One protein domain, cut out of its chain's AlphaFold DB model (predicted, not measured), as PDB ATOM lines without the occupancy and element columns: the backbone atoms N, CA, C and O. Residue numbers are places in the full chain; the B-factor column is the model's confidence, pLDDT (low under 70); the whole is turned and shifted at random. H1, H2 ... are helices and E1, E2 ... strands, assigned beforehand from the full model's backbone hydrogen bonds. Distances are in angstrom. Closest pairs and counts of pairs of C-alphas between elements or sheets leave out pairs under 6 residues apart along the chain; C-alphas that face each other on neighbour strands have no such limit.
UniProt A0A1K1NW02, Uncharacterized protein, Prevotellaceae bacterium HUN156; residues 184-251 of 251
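Overview. This is residues 184 to 251 of the 251 residues of an uncharacterized protein of Prevotellaceae bacterium HUN156 (UniProt A0A1K1NW02). A small sheet of three strands stands in the middle, with H1 over one face and the shorter H2 on the opposite face, near the end of E2 and the beginning of E3. After E3 the chain runs off into H3, and residues 245 to 251 stick out free. The 68 printed residues, mixed in class, hold three named helices and three named strands in the order E1 H1 E2 H2 E3 H3; the mixed sheet runs E1 E3 E2. The whole is flat, 33 by 30 by 16 A, and only just compact, close to loose, with a radius of gyration of the C-alphas of 12.6 A.

Arrangement. Start at inner strand E3, residues 235 to 240. Edge strand E1, residues 184 to 187, is parallel to it at 6 degrees, with N 186 and O 237 2.9 A apart; residues 190 to 191 pair antiparallel with 186 to 187. Edge strand E2, residues 214 to 219, is antiparallel to E3 at 166 degrees, with N 216 and O 238 2.8 A apart. H1, residues 198 to 207, is on the sheet at a height of 10.3 A, over E1 and, only just, with 3 C-alphas, E3; on the local plane it runs along E1 at 27 degrees, only just. Its closest C-alphas to E1 are those of Ala 201 and Ile 185, 7.1 A. H2, residues 221 to 227, is on the opposite face, over none of the strands, but only just, with 2 C-alphas falling on E3; the closest C-alphas of H2 and E3 are those of Val 224 and Ala 236, 6.2 A. H3, residues 243 to 249, is not on the sheet, and is apart from H1 and H2. Every O i to N i+4 pair is within hydrogen-bond range in H1 and H2; in H3 0 of 3 are, beside 2 of 4 O i to N i+3 pairs.

Along the chain. Find C-alpha 184 at (143.407, 121.709, 237.494), where E1 begins its 10.1 A. H1 covers 14.2 A, E2 17.0 A, H2 10.2 A and E3 16.4 A. H3 covers 11.2 A, ending at C-alpha 249 (134.227, 108.550, 259.242).

Size, cuts and confidence. The farthest C-alphas, of His 199 and Lys 251, are 35.3 A apart. The printed part has no cut and no long link. Mean pLDDT of the printed part is 71.6; look for values under 70 at residues 217 to 224 and 242 to 251, among others.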
ATOM      1  N   LEU A 184     144.586 122.538 237.256       78.62
ATOM      2  CA  LEU A 184     143.407 121.709 237.494       78.62
ATOM      3  C   LEU A 184     142.623 122.284 238.674       78.62
ATOM      4  O   LEU A 184     143.147 122.351 239.785       78.62
ATOM      5  N   ILE A 185     141.360 122.648 238.467       83.19
ATOM      6  CA  ILE A 185     140.463 123.029 239.561       83.19
ATOM      7  C   ILE A 185     139.645 121.816 239.994       83.19
ATOM      8  O   ILE A 185     139.031 121.136 239.170       83.19
ATOM      9  N   VAL A 186     139.615 121.559 241.299       87.06
ATOM     10  CA  VAL A 186     138.844 120.472 241.904       87.06
ATOM     11  C   VAL A 186     137.980 121.042 243.016       87.06
ATOM     12  O   VAL A 186     138.497 121.646 243.948       87.06
ATOM     13  N   ILE A 187     136.665 120.843 242.953       87.31
ATOM     14  CA  ILE A 187     135.721 121.347 243.960       87.31
ATOM     15  C   ILE A 187     134.962 120.153 244.538       87.31
ATOM     16  O   ILE A 187     134.349 119.378 243.809       87.31
ATOM     17  N   ASN A 188     135.042 119.963 245.857       86.44
ATOM     18  CA  ASN A 188     134.492 118.820 246.594       86.44
ATOM     19  C   ASN A 188     134.866 117.452 245.988       86.44
ATOM     20  O   ASN A 188     134.068 116.515 245.982       86.44
ATOM     21  N   GLY A 189     136.100 117.332 245.489       85.06
ATOM     22  CA  GLY A 189     136.627 116.103 244.889       85.06
ATOM     23  C   GLY A 189     136.215 115.862 243.434       85.06
ATOM     24  O   GLY A 189     136.605 114.842 242.874       85.06
ATOM     25  N   GLN A 190     135.466 116.778 242.815       90.00
ATOM     26  CA  GLN A 190     135.118 116.722 241.398       90.00
ATOM     27  C   GLN A 190     136.027 117.650 240.584       90.00
ATOM     28  O   GLN A 190     136.227 118.801 240.963       90.00
ATOM     29  N   GLU A 191     136.574 117.149 239.476       89.88
ATOM     30  CA  GLU A 191     137.397 117.927 238.543       89.88
ATOM     31  C   GLU A 191     136.531 118.871 237.694       89.88
ATOM     32  O   GLU A 191     135.481 118.474 237.180       89.88
ATOM     33  N   TYR A 192     137.004 120.103 237.504       87.75
ATOM     34  CA  TYR A 192     136.379 121.126 236.664       87.75
ATOM     35  C   TYR A 192     137.378 121.640 235.619       87.75
ATOM     36  O   TYR A 192     137.918 122.734 235.771       87.75
ATOM     37  N   PRO A 193     137.611 120.886 234.526       80.44
ATOM     38  CA  PRO A 193     138.599 121.245 233.503       80.44
ATOM     39  C   PRO A 193     138.287 122.542 232.747       80.44
ATOM     40  O   PRO A 193     139.147 123.067 232.052       80.44
ATOM     41  N   SER A 194     137.048 123.037 232.835       81.00
ATOM     42  CA  SER A 194     136.633 124.306 232.234       81.00
ATOM     43  C   SER A 194     137.034 125.531 233.056       81.00
ATOM     44  O   SER A 194     136.911 126.636 232.542       81.00
ATOM     45  N   LEU A 195     137.449 125.343 234.314       79.31
ATOM     46  CA  LEU A 195     137.924 126.405 235.197       79.31
ATOM     47  C   LEU A 195     139.455 126.381 235.196       79.31
ATOM     48  O   LEU A 195     140.060 125.351 235.491       79.31
ATOM     49  N   ASN A 196     140.070 127.511 234.872       67.75
ATOM     50  CA  ASN A 196     141.507 127.620 234.607       67.75
ATOM     51  C   ASN A 196     142.224 128.523 235.615       67.75
ATOM     52  O   ASN A 196     143.441 128.681 235.554       67.75
ATOM     53  N   SER A 197     141.498 129.126 236.557       62.31
ATOM     54  CA  SER A 197     142.089 129.983 237.581       62.31
ATOM     55  C   SER A 197     141.358 129.884 238.917       62.31
ATOM     56  O   SER A 197     140.208 129.449 238.997       62.31
ATOM     57  N   ALA A 198     142.037 130.307 239.987       64.81
ATOM     58  CA  ALA A 198     141.421 130.443 241.304       64.81
ATOM     59  C   ALA A 198     140.280 131.476 241.301       64.81
ATOM     60  O   ALA A 198     139.272 131.266 241.967       64.81
ATOM     61  N   HIS A 199     140.408 132.537 240.498       63.53
ATOM     62  CA  HIS A 199     139.379 133.559 240.336       63.53
ATOM     63  C   HIS A 199     138.127 133.017 239.629       63.53
ATOM     64  O   HIS A 199     137.028 133.163 240.148       63.53
ATOM     65  N   GLU A 200     138.287 132.300 238.510       71.00
ATOM     66  CA  GLU A 200     137.165 131.634 237.825       71.00
ATOM     67  C   GLU A 200     136.475 130.614 238.738       71.00
ATOM     68  O   GLU A 200     135.249 130.498 238.745       71.00
ATOM     69  N   ALA A 201     137.259 129.878 239.531       74.69
ATOM     70  CA  ALA A 201     136.718 128.959 240.520       74.69
ATOM     71  C   ALA A 201     135.886 129.692 241.577       74.69
ATOM     72  O   ALA A 201     134.785 129.241 241.890       74.69
ATOM     73  N   ALA A 202     136.379 130.823 242.083       69.19
ATOM     74  CA  ALA A 202     135.679 131.655 243.054       69.19
ATOM     75  C   ALA A 202     134.351 132.204 242.506       69.19
ATOM     76  O   ALA A 202     133.286 131.998 243.092       69.19
ATOM     77  N   GLU A 203     134.375 132.812 241.317       74.38
ATOM     78  CA  GLU A 203     133.164 133.317 240.660       74.38
ATOM     79  C   GLU A 203     132.135 132.206 240.426       74.38
ATOM     80  O   GLU A 203     130.943 132.377 240.706       74.38
ATOM     81  N   TRP A 204     132.592 131.037 239.965       85.00
ATOM     82  CA  TRP A 204     131.732 129.882 239.739       85.00
ATOM     83  C   TRP A 204     131.112 129.359 241.042       85.00
ATOM     84  O   TRP A 204     129.909 129.088 241.083       85.00
ATOM     85  N   MET A 205     131.901 129.232 242.115       82.56
ATOM     86  CA  MET A 205     131.420 128.767 243.422       82.56
ATOM     87  C   MET A 205     130.408 129.741 244.025       82.56
ATOM     88  O   MET A 205     129.340 129.305 244.470       82.56
ATOM     89  N   ASN A 206     130.681 131.044 243.951       77.62
ATOM     90  CA  ASN A 206     129.769 132.094 244.396       77.62
ATOM     91  C   ASN A 206     128.443 132.061 243.619       77.62
ATOM     92  O   ASN A 206     127.366 132.013 244.218       77.62
ATOM     93  N   ALA A 207     128.498 131.961 242.285       81.69
ATOM     94  CA  ALA A 207     127.306 131.845 241.438       81.69
ATOM     95  C   ALA A 207     126.459 130.594 241.745       81.69
ATOM     96  O   ALA A 207     125.256 130.561 241.472       81.69
ATOM     97  N   LYS A 208     127.074 129.549 242.310       83.81
ATOM     98  CA  LYS A 208     126.411 128.308 242.732       83.81
ATOM     99  C   LYS A 208     126.030 128.284 244.214       83.81
ATOM    100  O   LYS A 208     125.449 127.292 244.653       83.81
ATOM    101  N   GLY A 209     126.332 129.336 244.979       78.06
ATOM    102  CA  GLY A 209     126.099 129.385 246.424       78.06
ATOM    103  C   GLY A 209     126.889 128.326 247.201       78.06
ATOM    104  O   GLY A 209     126.437 127.852 248.245       78.06
ATOM    105  N   ILE A 210     128.039 127.897 246.674       77.88
ATOM    106  CA  ILE A 210     128.905 126.903 247.308       77.88
ATOM    107  C   ILE A 210     129.834 127.629 248.278       77.88
ATOM    108  O   ILE A 210     130.659 128.435 247.870       77.88
ATOM    109  N   SER A 211     129.722 127.308 249.567       73.00
ATOM    110  CA  SER A 211     130.663 127.766 250.591       73.00
ATOM    111  C   SER A 211     131.759 126.721 250.802       73.00
ATOM    112  O   SER A 211     131.457 125.534 250.947       73.00
ATOM    113  N   ILE A 212     133.017 127.162 250.809       72.88
ATOM    114  CA  ILE A 212     134.221 126.348 251.006       72.88
ATOM    115  C   ILE A 212     134.944 126.851 252.255       72.88
ATOM    116  O   ILE A 212     135.075 128.055 252.447       72.88
ATOM    117  N   ASN A 213     135.431 125.933 253.092       68.12
ATOM    118  CA  ASN A 213     136.229 126.257 254.281       68.12
ATOM    119  C   ASN A 213     137.613 125.589 254.281       68.12
ATOM    120  O   ASN A 213     138.364 125.726 255.246       68.12
ATOM    121  N   HIS A 214     137.971 124.890 253.202       69.31
ATOM    122  CA  HIS A 214     139.290 124.305 253.035       69.31
ATOM    123  C   HIS A 214     139.785 124.424 251.592       69.31
ATOM    124  O   HIS A 214     139.105 123.983 250.661       69.31
ATOM    125  N   THR A 215     141.001 124.951 251.433       72.69
ATOM    126  CA  THR A 215     141.706 125.034 250.151       72.69
ATOM    127  C   THR A 215     143.052 124.323 250.256       72.69
ATOM    128  O   THR A 215     143.812 124.537 251.199       72.69
ATOM    129  N   ASN A 216     143.351 123.488 249.270       72.38
ATOM    130  CA  ASN A 216     144.588 122.738 249.133       72.38
ATOM    131  C   ASN A 216     145.200 122.994 247.741       72.38
ATOM    132  O   ASN A 216     144.480 123.291 246.792       72.38
ATOM    133  N   MET A 217     146.522 122.894 247.611       68.69
ATOM    134  CA  MET A 217     147.230 123.038 246.342       68.69
ATOM    135  C   MET A 217     148.252 121.911 246.183       68.69
ATOM    136  O   MET A 217     148.910 121.510 247.135       68.69
ATOM    137  N   ILE A 218     148.393 121.385 244.973       64.69
ATOM    138  CA  ILE A 218     149.396 120.376 244.627       64.69
ATOM    139  C   ILE A 218     150.220 120.940 243.486       64.69
ATOM    140  O   ILE A 218     149.659 121.303 242.455       64.69
ATOM    141  N   ILE A 219     151.538 121.016 243.661       59.47
ATOM    142  CA  ILE A 219     152.450 121.612 242.683       59.47
ATOM    143  C   ILE A 219     153.364 120.522 242.120       59.47
ATOM    144  O   ILE A 219     154.008 119.797 242.869       59.47
ATOM    145  N   GLY A 220     153.456 120.425 240.797       53.94
ATOM    146  CA  GLY A 220     154.294 119.454 240.095       53.94
ATOM    147  C   GLY A 220     153.471 118.430 239.316       53.94
ATOM    148  O   GLY A 220     152.511 117.855 239.823       53.94
ATOM    149  N   ALA A 221     153.850 118.206 238.054       63.44
ATOM    150  CA  ALA A 221     153.106 117.342 237.136       63.44
ATOM    151  C   ALA A 221     153.038 115.884 237.618       63.44
ATOM    152  O   ALA A 221     152.013 115.227 237.458       63.44
ATOM    153  N   GLU A 222     154.104 115.366 238.236       68.81
ATOM    154  CA  GLU A 222     154.096 114.004 238.775       68.81
ATOM    155  C   GLU A 222     153.172 113.876 239.986       68.81
ATOM    156  O   GLU A 222     152.478 112.874 240.141       68.81
ATOM    157  N   GLU A 223     153.167 114.878 240.860       69.69
ATOM    158  CA  GLU A 223     152.365 114.911 242.076       69.69
ATOM    159  C   GLU A 223     150.881 115.095 241.761       69.69
ATOM    160  O   GLU A 223     150.047 114.384 242.331       69.69
ATOM    161  N   VAL A 224     150.558 115.949 240.786       68.62
ATOM    162  CA  VAL A 224     149.204 116.057 240.234       68.62
ATOM    163  C   VAL A 224     148.793 114.729 239.608       68.62
ATOM    164  O   VAL A 224     147.762 114.190 239.996       68.62
ATOM    165  N   LYS A 225     149.616 114.124 238.741       82.00
ATOM    166  CA  LYS A 225     149.297 112.841 238.088       82.00
ATOM    167  C   LYS A 225     149.150 111.675 239.071       82.00
ATOM    168  O   LYS A 225     148.359 110.768 238.832       82.00
ATOM    169  N   LYS A 226     149.871 111.680 240.198       85.12
ATOM    170  CA  LYS A 226     149.702 110.677 241.268       85.12
ATOM    171  C   LYS A 226     148.303 110.721 241.882       85.12
ATOM    172  O   LYS A 226     147.769 109.664 242.210       85.12
ATOM    173  N   LYS A 227     147.723 111.914 242.054       88.50
ATOM    174  CA  LYS A 227     146.384 112.082 242.644       88.50
ATOM    175  C   LYS A 227     145.263 112.101 241.601       88.50
ATOM    176  O   LYS A 227     144.188 111.574 241.869       88.50
ATOM    177  N   TYR A 228     145.544 112.640 240.420       87.88
ATOM    178  CA  TYR A 228     144.643 112.804 239.281       87.88
ATOM    179  C   TYR A 228     145.265 112.141 238.036       87.88
ATOM    180  O   TYR A 228     145.857 112.825 237.200       87.88
ATOM    181  N   PRO A 229     145.161 110.803 237.886       87.62
ATOM    182  CA  PRO A 229     145.898 110.037 236.871       87.62
ATOM    183  C   PRO A 229     145.616 110.418 235.416       87.62
ATOM    184  O   PRO A 229     146.424 110.120 234.534       87.62
ATOM    185  N   HIS A 230     144.471 111.051 235.168       85.88
ATOM    186  CA  HIS A 230     144.026 111.480 233.843       85.88
ATOM    187  C   HIS A 230     144.393 112.933 233.524       85.88
ATOM    188  O   HIS A 230     144.164 113.376 232.402       85.88
ATOM    189  N   SER A 231     144.959 113.662 234.488       80.44
ATOM    190  CA  SER A 231     145.344 115.056 234.324       80.44
ATOM    191  C   SER A 231     146.777 115.177 233.806       80.44
ATOM    192  O   SER A 231     147.696 114.510 234.288       80.44
ATOM    193  N   ASP A 232     146.968 116.057 232.832       73.25
ATOM    194  CA  ASP A 232     148.260 116.541 232.343       73.25
ATOM    195  C   ASP A 232     148.675 117.873 232.999       73.25
ATOM    196  O   ASP A 232     149.727 118.436 232.684       73.25
ATOM    197  N   LYS A 233     147.858 118.373 233.935       70.38
ATOM    198  CA  LYS A 233     148.055 119.659 234.600       70.38
ATOM    199  C   LYS A 233     149.244 119.607 235.554       70.38
ATOM    200  O   LYS A 233     149.593 118.574 236.126       70.38
ATOM    201  N   LYS A 234     149.879 120.764 235.733       62.19
ATOM    202  CA  LYS A 234     151.097 120.914 236.546       62.19
ATOM    203  C   LYS A 234     150.797 121.408 237.955       62.19
ATOM    204  O   LYS A 234     151.637 121.251 238.836       62.19
ATOM    205  N   VAL A 235     149.629 122.009 238.161       64.62
ATOM    206  CA  VAL A 235     149.140 122.459 239.463       64.62
ATOM    207  C   VAL A 235     147.699 121.996 239.614       64.62
ATOM    208  O   VAL A 235     146.929 122.110 238.666       64.62
ATOM    209  N   ALA A 236     147.318 121.503 240.788       71.81
ATOM    210  CA  ALA A 236     145.919 121.292 241.145       71.81
ATOM    211  C   ALA A 236     145.549 122.182 242.333       71.81
ATOM    212  O   ALA A 236     146.308 122.253 243.296       71.81
ATOM    213  N   ILE A 237     144.397 122.850 242.269       76.25
ATOM    214  CA  ILE A 237     143.820 123.616 243.377       76.25
ATOM    215  C   ILE A 237     142.520 122.933 243.781       76.25
ATOM    216  O   ILE A 237     141.598 122.773 242.982       76.25
ATOM    217  N   GLU A 238     142.467 122.513 245.034       83.56
ATOM    218  CA  GLU A 238     141.379 121.754 245.618       83.56
ATOM    219  C   GLU A 238     140.609 122.614 246.608       83.56
ATOM    220  O   GLU A 238     141.153 123.060 247.613       83.56
ATOM    221  N   TYR A 239     139.321 122.773 246.359       83.50
ATOM    222  CA  TYR A 239     138.369 123.416 247.248       83.50
ATOM    223  C   TYR A 239     137.482 122.341 247.865       83.50
ATOM    224  O   TYR A 239     136.930 121.500 247.154       83.50
ATOM    225  N   SER A 240     137.325 122.329 249.183       81.06
ATOM    226  CA  SER A 240     136.458 121.356 249.850       81.06
ATOM    227  C   SER A 240     135.773 121.907 251.093       81.06
ATOM    228  O   SER A 240     136.257 122.832 251.743       81.06
ATOM    229  N   ARG A 241     134.634 121.303 251.430       74.88
ATOM    230  CA  ARG A 241     133.989 121.467 252.735       74.88
ATOM    231  C   ARG A 241     134.498 120.392 253.691       74.88
ATOM    232  O   ARG A 241     134.249 119.209 253.452       74.88
ATOM    233  N   THR A 242     135.173 120.765 254.774       61.34
ATOM    234  CA  THR A 242     135.623 119.801 255.797       61.34
ATOM    235  C   THR A 242     134.459 119.182 256.571       61.34
ATOM    236  O   THR A 242     134.542 118.013 256.942       61.34
ATOM    237  N   ASP A 243     133.331 119.885 256.698       59.66
ATOM    238  CA  ASP A 243     132.116 119.402 257.378       59.66
ATOM    239  C   ASP A 243     131.538 118.131 256.717       59.66
ATOM    240  O   ASP A 243     130.870 117.329 257.358       59.66
ATOM    241  N   ALA A 244     131.824 117.907 255.428       46.41
ATOM    242  CA  ALA A 244     131.362 116.734 254.684       46.41
ATOM    243  C   ALA A 244     132.244 115.481 254.885       46.41
ATOM    244  O   ALA A 244     131.869 114.389 254.449       46.41
ATOM    245  N   GLN A 245     133.427 115.609 255.502       43.81
ATOM    246  CA  GLN A 245     134.317 114.471 255.765       43.81
ATOM    247  C   GLN A 245     134.073 113.799 257.123       43.81
ATOM    248  O   GLN A 245     134.391 112.613 257.258       43.81
ATOM    249  N   GLU A 246     133.481 114.486 258.104       41.59
ATOM    250  CA  GLU A 246     133.120 113.863 259.389       41.59
ATOM    251  C   GLU A 246     131.998 112.822 259.222       41.59
ATOM    252  O   GLU A 246     132.083 111.731 259.790       41.59
ATOM    253  N   ASP A 247     131.049 113.060 258.311       38.22
ATOM    254  CA  ASP A 247     129.945 112.135 258.007       38.22
ATOM    255  C   ASP A 247     130.380 110.820 257.335       38.22
ATOM    256  O   ASP A 247     129.637 109.835 257.342       38.22
ATOM    257  N   LYS A 248     131.588 110.765 256.755       44.19
ATOM    258  CA  LYS A 248     132.141 109.538 256.146       44.19
ATOM    259  C   LYS A 248     133.031 108.727 257.084       44.19
ATOM    260  O   LYS A 248     133.322 107.580 256.769       44.19
ATOM    261  N   LYS A 249     133.467 109.289 258.216       40.78
ATOM    262  CA  LYS A 249     134.227 108.550 259.242       40.78
ATOM    263  C   LYS A 249     133.341 107.951 260.337       40.78
ATOM    264  O   LYS A 249     133.845 107.181 261.149       40.78
ATOM    265  N   GLN A 250     132.048 108.275 260.349       41.34
ATOM    266  CA  GLN A 250     131.063 107.727 261.290       41.34
ATOM    267  C   GLN A 250     130.102 106.697 260.662       41.34
ATOM    268  O   GLN A 250     129.083 106.371 261.271       41.34
ATOM    269  N   LYS A 251     130.408 106.165 259.471       36.78
ATOM    270  CA  LYS A 251     129.654 105.063 258.851       36.78
ATOM    271  C   LYS A 251     130.531 103.856 258.575       36.78
ATOM    272  O   LYS A 251     131.644 104.060 258.048       36.78
TER     273      LYS A 251